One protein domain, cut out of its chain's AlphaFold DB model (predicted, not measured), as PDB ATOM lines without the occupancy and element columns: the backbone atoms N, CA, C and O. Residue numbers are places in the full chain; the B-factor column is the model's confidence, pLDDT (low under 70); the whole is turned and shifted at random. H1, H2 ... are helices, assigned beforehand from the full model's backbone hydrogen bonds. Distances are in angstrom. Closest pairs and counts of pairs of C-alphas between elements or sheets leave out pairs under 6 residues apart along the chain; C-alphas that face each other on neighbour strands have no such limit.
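AT A GLANCE: This is residues 68 to 124 of the 128 residues of an uncharacterized protein of Paenibacillus sp. LK1 (UniProt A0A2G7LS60). A short helical hairpin, H1 and H2, makes a small body with the start of H3 beside it, and from there residues 102 to 124, the end of H3 and the whole of H4, stick out as a long arm. The printed part has 57 residues with four named helices, H1 to H4, and no named strand: all helix. It is extended, with a radius of gyration of the C-alphas of 17.1 A and spans of 54 by 23 by 16 A.

IN THESE COORDINATES: Find C-alpha 68 at (-6.914, -33.983, -21.080), where H1, residues 68 to 77, begins. H2 is residues 84 to 90. H3, residues 94 to 105, measures 16.2 A. H4, residues 107 to 124, runs 26.1 A to C-alpha 124 at (-32.127, -69.836, -12.433).

HOW THE PARTS SIT: H1 and H2 touch as a hairpin, closest at the C-alphas of Leu 72 and Tyr 86, 6.7 A. H1 and H3 are close but not clearly touching, closest at C-alphas 68 and 97, 6.2 A. H3 and H4 meet only through their link. In the four helices every O i to N i+4 pair is within hydrogen-bond range.

THE WHOLE: The printed part has no cut and no long link. Look for pLDDT under 70 at residues 102 to 116, 119 to 120 and 122 to 124.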
ATOM      1  N   LYS A  68      -7.754 -34.657 -22.064       83.75
ATOM      2  CA  LYS A  68      -6.914 -33.983 -21.080       83.75
ATOM      3  C   LYS A  68      -7.238 -32.494 -21.035       83.75
ATOM      4  O   LYS A  68      -7.579 -31.995 -19.969       83.75
ATOM      5  N   ASN A  69      -7.215 -31.826 -22.188       82.69
ATOM      6  CA  ASN A  69      -7.567 -30.408 -22.268       82.69
ATOM      7  C   ASN A  69      -9.029 -30.154 -21.881       82.69
ATOM      8  O   ASN A  69      -9.301 -29.187 -21.188       82.69
ATOM      9  N   LEU A  70      -9.953 -31.069 -22.190       81.12
ATOM     10  CA  LEU A  70     -11.333 -30.964 -21.705       81.12
ATOM     11  C   LEU A  70     -11.424 -30.953 -20.167       81.12
ATOM     12  O   LEU A  70     -12.205 -30.193 -19.607       81.12
ATOM     13  N   ILE A  71     -10.662 -31.813 -19.483       82.19
ATOM     14  CA  ILE A  71     -10.660 -31.872 -18.013       82.19
ATOM     15  C   ILE A  71     -10.017 -30.610 -17.428       82.19
ATOM     16  O   ILE A  71     -10.553 -30.058 -16.469       82.19
ATOM     17  N   LEU A  72      -8.916 -30.133 -18.014       81.75
ATOM     18  CA  LEU A  72      -8.256 -28.892 -17.593       81.75
ATOM     19  C   LEU A  72      -9.181 -27.678 -17.774       81.75
ATOM     20  O   LEU A  72      -9.371 -26.930 -16.819       81.75
ATOM     21  N   ASP A  73      -9.861 -27.563 -18.919       80.00
ATOM     22  CA  ASP A  73     -10.851 -26.510 -19.182       80.00
ATOM     23  C   ASP A  73     -11.988 -26.525 -18.142       80.00
ATOM     24  O   ASP A  73     -12.478 -25.476 -17.718       80.00
ATOM     25  N   MET A  74     -12.435 -27.712 -17.716       79.19
ATOM     26  CA  MET A  74     -13.458 -27.840 -16.674       79.19
ATOM     27  C   MET A  74     -12.950 -27.383 -15.302       79.19
ATOM     28  O   MET A  74     -13.704 -26.748 -14.566       79.19
ATOM     29  N   LEU A  75     -11.696 -27.688 -14.955       80.69
ATOM     30  CA  LEU A  75     -11.078 -27.234 -13.706       80.69
ATOM     31  C   LEU A  75     -10.889 -25.710 -13.696       80.69
ATOM     32  O   LEU A  75     -11.214 -25.076 -12.695       80.69
ATOM     33  N   GLU A  76     -10.477 -25.113 -14.815       83.69
ATOM     34  CA  GLU A  76     -10.369 -23.653 -14.978       83.69
ATOM     35  C   GLU A  76     -11.735 -22.966 -14.855       83.69
ATOM     36  O   GLU A  76     -11.884 -21.971 -14.152       83.69
ATOM     37  N   GLN A  77     -12.789 -23.530 -15.457       82.75
ATOM     38  CA  GLN A  77     -14.156 -23.013 -15.285       82.75
ATOM     39  C   GLN A  77     -14.644 -23.077 -13.828       82.75
ATOM     40  O   GLN A  77     -15.552 -22.334 -13.447       82.75
ATOM     41  N   MET A  78     -14.055 -23.955 -13.016       86.75
ATOM     42  CA  MET A  78     -14.322 -24.080 -11.584       86.75
ATOM     43  C   MET A  78     -13.384 -23.223 -10.713       86.75
ATOM     44  O   MET A  78     -13.564 -23.213  -9.494       86.75
ATOM     45  N   ASN A  79     -12.456 -22.469 -11.314       90.69
ATOM     46  CA  ASN A  79     -11.370 -21.731 -10.656       90.69
ATOM     47  C   ASN A  79     -10.444 -22.635  -9.814       90.69
ATOM     48  O   ASN A  79     -10.154 -22.331  -8.652       90.69
ATOM     49  N   LEU A  80     -10.067 -23.801 -10.349       83.88
ATOM     50  CA  LEU A  80      -9.202 -24.791  -9.693       83.88
ATOM     51  C   LEU A  80      -7.807 -24.891 -10.334       83.88
ATOM     52  O   LEU A  80      -7.088 -25.852 -10.081       83.88
ATOM     53  N   GLU A  81      -7.405 -23.917 -11.148       88.06
ATOM     54  CA  GLU A  81      -6.114 -23.898 -11.847       88.06
ATOM     55  C   GLU A  81      -4.888 -23.946 -10.917       88.06
ATOM     56  O   GLU A  81      -3.854 -24.490 -11.292       88.06
ATOM     57  N   ASP A  82      -5.014 -23.440  -9.688       86.81
ATOM     58  CA  ASP A  82      -3.925 -23.392  -8.701       86.81
ATOM     59  C   ASP A  82      -3.919 -24.601  -7.739       86.81
ATOM     60  O   ASP A  82      -3.236 -24.576  -6.708       86.81
ATOM     61  N   THR A  83      -4.712 -25.648  -8.003       87.31
ATOM     62  CA  THR A  83      -4.799 -26.808  -7.102       87.31
ATOM     63  C   THR A  83      -3.904 -27.970  -7.517       87.31
ATOM     64  O   THR A  83      -3.523 -28.140  -8.674       87.31
ATOM     65  N   TYR A  84      -3.605 -28.832  -6.541       84.94
ATOM     66  CA  TYR A  84      -2.832 -30.055  -6.762       84.94
ATOM     67  C   TYR A  84      -3.488 -30.976  -7.803       84.94
ATOM     68  O   TYR A  84      -2.802 -31.651  -8.565       84.94
ATOM     69  N   GLU A  85      -4.822 -31.003  -7.867       79.00
ATOM     70  CA  GLU A  85      -5.569 -31.778  -8.855       79.00
ATOM     71  C   GLU A  85      -5.299 -31.307 -10.289       79.00
ATOM     72  O   GLU A  85      -5.199 -32.143 -11.188       79.00
ATOM     73  N   TYR A  86      -5.139 -30.000 -10.505       83.44
ATOM     74  CA  TYR A  86      -4.813 -29.438 -11.815       83.44
ATOM     75  C   TYR A  86      -3.390 -29.815 -12.250       83.44
ATOM     76  O   TYR A  86      -3.194 -30.326 -13.358       83.44
ATOM     77  N   GLU A  87      -2.410 -29.676 -11.349       81.88
ATOM     78  CA  GLU A  87      -1.028 -30.129 -11.577       81.88
ATOM     79  C   GLU A  87      -0.966 -31.634 -11.874       81.88
ATOM     80  O   GLU A  87      -0.269 -32.073 -12.789       81.88
ATOM     81  N   PHE A  88      -1.759 -32.431 -11.156       85.25
ATOM     82  CA  PHE A  88      -1.819 -33.875 -11.354       85.25
ATOM     83  C   PHE A  88      -2.346 -34.242 -12.749       85.25
ATOM     84  O   PHE A  88      -1.784 -35.118 -13.408       85.25
ATOM     85  N   VAL A  89      -3.388 -33.559 -13.241       84.69
ATOM     86  CA  VAL A  89      -3.930 -33.777 -14.596       84.69
ATOM     87  C   VAL A  89      -2.947 -33.315 -15.678       84.69
ATOM     88  O   VAL A  89      -2.841 -33.970 -16.719       84.69
ATOM     89  N   LEU A  90      -2.181 -32.241 -15.448       86.31
ATOM     90  CA  LEU A  90      -1.136 -31.772 -16.372       86.31
ATOM     91  C   LEU A  90      -0.045 -32.817 -16.634       86.31
ATOM     92  O   LEU A  90       0.509 -32.846 -17.735       86.31
ATOM     93  N   GLU A  91       0.238 -33.707 -15.688       90.12
ATOM     94  CA  GLU A  91       1.230 -34.775 -15.862       90.12
ATOM     95  C   GLU A  91       0.672 -36.017 -16.571       90.12
ATOM     96  O   GLU A  91       1.444 -36.857 -17.037       90.12
ATOM     97  N   TRP A  92      -0.653 -36.121 -16.738       88.88
ATOM     98  CA  TRP A  92      -1.261 -37.329 -17.293       88.88
ATOM     99  C   TRP A  92      -0.838 -37.612 -18.730       88.88
ATOM    100  O   TRP A  92      -0.859 -36.742 -19.615       88.88
ATOM    101  N   ASN A  93      -0.544 -38.883 -18.982       85.12
ATOM    102  CA  ASN A  93      -0.396 -39.451 -20.308       85.12
ATOM    103  C   ASN A  93      -1.746 -39.946 -20.863       85.12
ATOM    104  O   ASN A  93      -2.754 -40.047 -20.163       85.12
ATOM    105  N   ALA A  94      -1.768 -40.295 -22.153       75.69
ATOM    106  CA  ALA A  94      -2.991 -40.719 -22.837       75.69
ATOM    107  C   ALA A  94      -3.681 -41.940 -22.188       75.69
ATOM    108  O   ALA A  94      -4.904 -42.052 -22.246       75.69
ATOM    109  N   ASN A  95      -2.921 -42.844 -21.562       79.44
ATOM    110  CA  ASN A  95      -3.471 -44.020 -20.890       79.44
ATOM    111  C   ASN A  95      -4.141 -43.657 -19.555       79.44
ATOM    112  O   ASN A  95      -5.190 -44.202 -19.227       79.44
ATOM    113  N   GLU A  96      -3.578 -42.712 -18.807       81.06
ATOM    114  CA  GLU A  96      -4.154 -42.224 -17.546       81.06
ATOM    115  C   GLU A  96      -5.460 -41.465 -17.782       81.06
ATOM    116  O   GLU A  96      -6.460 -41.739 -17.117       81.06
ATOM    117  N   VAL A  97      -5.488 -40.605 -18.804       80.56
ATOM    118  CA  VAL A  97      -6.709 -39.919 -19.258       80.56
ATOM    119  C   VAL A  97      -7.780 -40.938 -19.660       80.56
ATOM    120  O   VAL A  97      -8.946 -40.809 -19.282       80.56
ATOM    121  N   PHE A  98      -7.394 -41.988 -20.392       73.88
ATOM    122  CA  PHE A  98      -8.311 -43.052 -20.790       73.88
ATOM    123  C   PHE A  98      -8.865 -43.829 -19.588       73.88
ATOM    124  O   PHE A  98     -10.074 -44.036 -19.509       73.88
ATOM    125  N   GLU A  99      -8.025 -44.229 -18.631       74.25
ATOM    126  CA  GLU A  99      -8.474 -44.944 -17.428       74.25
ATOM    127  C   GLU A  99      -9.350 -44.068 -16.520       74.25
ATOM    128  O   GLU A  99     -10.325 -44.567 -15.952       74.25
ATOM    129  N   PHE A 100      -9.074 -42.764 -16.423       77.38
ATOM    130  CA  PHE A 100      -9.956 -41.817 -15.738       77.38
ATOM    131  C   PHE A 100     -11.335 -41.752 -16.406       77.38
ATOM    132  O   PHE A 100     -12.353 -41.933 -15.736       77.38
ATOM    133  N   MET A 101     -11.379 -41.590 -17.733       72.06
ATOM    134  CA  MET A 101     -12.632 -41.553 -18.495       72.06
ATOM    135  C   MET A 101     -13.399 -42.873 -18.421       72.06
ATOM    136  O   MET A 101     -14.621 -42.887 -18.280       72.06
ATOM    137  N   LYS A 102     -12.693 -44.000 -18.477       68.56
ATOM    138  CA  LYS A 102     -13.262 -45.339 -18.312       68.56
ATOM    139  C   LYS A 102     -13.929 -45.481 -16.942       68.56
ATOM    140  O   LYS A 102     -15.063 -45.942 -16.872       68.56
ATOM    141  N   LYS A 103     -13.273 -45.024 -15.870       69.81
ATOM    142  CA  LYS A 103     -13.835 -45.040 -14.508       69.81
ATOM    143  C   LYS A 103     -15.007 -44.071 -14.334       69.81
ATOM    144  O   LYS A 103     -15.944 -44.409 -13.622       69.81
ATOM    145  N   SER A 104     -14.981 -42.901 -14.974       66.31
ATOM    146  CA  SER A 104     -16.025 -41.878 -14.816       66.31
ATOM    147  C   SER A 104     -17.275 -42.129 -15.670       66.31
ATOM    148  O   SER A 104     -18.378 -41.808 -15.237       66.31
ATOM    149  N   SER A 105     -17.131 -42.731 -16.858       59.56
ATOM    150  CA  SER A 105     -18.227 -42.886 -17.831       59.56
ATOM    151  C   SER A 105     -18.831 -44.294 -17.920       59.56
ATOM    152  O   SER A 105     -19.998 -44.417 -18.293       59.56
ATOM    153  N   LEU A 106     -18.098 -45.357 -17.558       53.62
ATOM    154  CA  LEU A 106     -18.601 -46.741 -17.644       53.62
ATOM    155  C   LEU A 106     -19.143 -47.293 -16.325       53.62
ATOM    156  O   LEU A 106     -19.798 -48.330 -16.344       53.62
ATOM    157  N   MET A 107     -18.965 -46.589 -15.205       56.03
ATOM    158  CA  MET A 107     -19.492 -47.014 -13.903       56.03
ATOM    159  C   MET A 107     -21.010 -47.303 -13.922       56.03
ATOM    160  O   MET A 107     -21.422 -48.320 -13.361       56.03
ATOM    161  N   PRO A 108     -21.862 -46.503 -14.606       53.16
ATOM    162  CA  PRO A 108     -23.283 -46.825 -14.737       53.16
ATOM    163  C   PRO A 108     -23.540 -48.076 -15.591       53.16
ATOM    164  O   PRO A 108     -24.443 -48.853 -15.293       53.16
ATOM    165  N   CYS A 109     -22.741 -48.301 -16.637       54.69
ATOM    166  CA  CYS A 109     -22.867 -49.465 -17.517       54.69
ATOM    167  C   CYS A 109     -22.424 -50.761 -16.821       54.69
ATOM    168  O   CYS A 109     -23.117 -51.773 -16.923       54.69
ATOM    169  N   ASP A 110     -21.321 -50.724 -16.073       55.19
ATOM    170  CA  ASP A 110     -20.828 -51.859 -15.287       55.19
ATOM    171  C   ASP A 110     -21.818 -52.237 -14.174       55.19
ATOM    172  O   ASP A 110     -22.118 -53.417 -13.985       55.19
ATOM    173  N   LEU A 111     -22.420 -51.242 -13.510       56.69
ATOM    174  CA  LEU A 111     -23.474 -51.460 -12.516       56.69
ATOM    175  C   LEU A 111     -24.718 -52.125 -13.129       56.69
ATOM    176  O   LEU A 111     -25.279 -53.054 -12.550       56.69
ATOM    177  N   LEU A 112     -25.144 -51.695 -14.320       56.59
ATOM    178  CA  LEU A 112     -26.276 -52.308 -15.026       56.59
ATOM    179  C   LEU A 112     -25.985 -53.758 -15.445       56.59
ATOM    180  O   LEU A 112     -26.881 -54.606 -15.397       56.59
ATOM    181  N   LEU A 113     -24.740 -54.067 -15.819       63.34
ATOM    182  CA  LEU A 113     -24.309 -55.430 -16.138       63.34
ATOM    183  C   LEU A 113     -24.281 -56.333 -14.896       63.34
ATOM    184  O   LEU A 113     -24.707 -57.487 -14.979       63.34
ATOM    185  N   GLU A 114     -23.823 -55.826 -13.752       66.88
ATOM    186  CA  GLU A 114     -23.868 -56.528 -12.459       66.88
ATOM    187  C   GLU A 114     -25.313 -56.843 -12.035       66.88
ATOM    188  O   GLU A 114     -25.626 -57.990 -11.703       66.88
ATOM    189  N   ILE A 115     -26.219 -55.863 -12.142       67.38
ATOM    190  CA  ILE A 115     -27.652 -56.043 -11.848       67.38
ATOM    191  C   ILE A 115     -28.261 -57.129 -12.748       67.38
ATOM    192  O   ILE A 115     -28.989 -57.996 -12.261       67.38
ATOM    193  N   ASN A 116     -27.934 -57.136 -14.046       66.12
ATOM    194  CA  ASN A 116     -28.439 -58.146 -14.982       66.12
ATOM    195  C   ASN A 116     -27.964 -59.564 -14.619       66.12
ATOM    196  O   ASN A 116     -28.758 -60.506 -14.621       66.12
ATOM    197  N   LYS A 117     -26.680 -59.719 -14.261       73.81
ATOM    198  CA  LYS A 117     -26.118 -61.007 -13.819       73.81
ATOM    199  C   LYS A 117     -26.819 -61.527 -12.564       73.81
ATOM    200  O   LYS A 117     -27.133 -62.713 -12.496       73.81
ATOM    201  N   TYR A 118     -27.086 -60.649 -11.597       76.62
ATOM    202  CA  TYR A 118     -27.788 -61.016 -10.368       76.62
ATOM    203  C   TYR A 118     -29.230 -61.470 -10.638       76.62
ATOM    204  O   TYR A 118     -29.650 -62.509 -10.134       76.62
ATOM    205  N   GLN A 119     -29.966 -60.745 -11.487       66.94
ATOM    206  CA  GLN A 119     -31.334 -61.112 -11.870       66.94
ATOM    207  C   GLN A 119     -31.407 -62.476 -12.562       66.94
ATOM    208  O   GLN A 119     -32.289 -63.269 -12.246       66.94
ATOM    209  N   ARG A 120     -30.474 -62.773 -13.477       69.94
ATOM    210  CA  ARG A 120     -30.423 -64.082 -14.150       69.94
ATOM    211  C   ARG A 120     -30.173 -65.225 -13.174       69.94
ATOM    212  O   ARG A 120     -30.888 -66.213 -13.231       69.94
ATOM    213  N   ARG A 121     -29.226 -65.058 -12.246       71.31
ATOM    214  CA  ARG A 121     -28.937 -66.072 -11.225       71.31
ATOM    215  C   ARG A 121     -30.151 -66.329 -10.322       71.31
ATOM    216  O   ARG A 121     -30.486 -67.476 -10.076       71.31
ATOM    217  N   MET A 122     -30.858 -65.277  -9.901       65.88
ATOM    218  CA  MET A 122     -32.091 -65.433  -9.117       65.88
ATOM    219  C   MET A 122     -33.205 -66.158  -9.883       65.88
ATOM    220  O   MET A 122     -33.981 -66.876  -9.269       65.88
ATOM    221  N   LEU A 123     -33.308 -65.964 -11.200       59.88
ATOM    222  CA  LEU A 123     -34.289 -66.669 -12.031       59.88
ATOM    223  C   LEU A 123     -33.923 -68.149 -12.211       59.88
ATOM    224  O   LEU A 123     -34.806 -68.996 -12.143       59.88
ATOM    225  N   GLU A 124     -32.636 -68.458 -12.374       64.75
ATOM    226  CA  GLU A 124     -32.127 -69.836 -12.433       64.75
ATOM    227  C   GLU A 124     -32.346 -70.589 -11.105       64.75
ATOM    228  O   GLU A 124     -32.656 -71.777 -11.123       64.75
TER     229      GLU A 124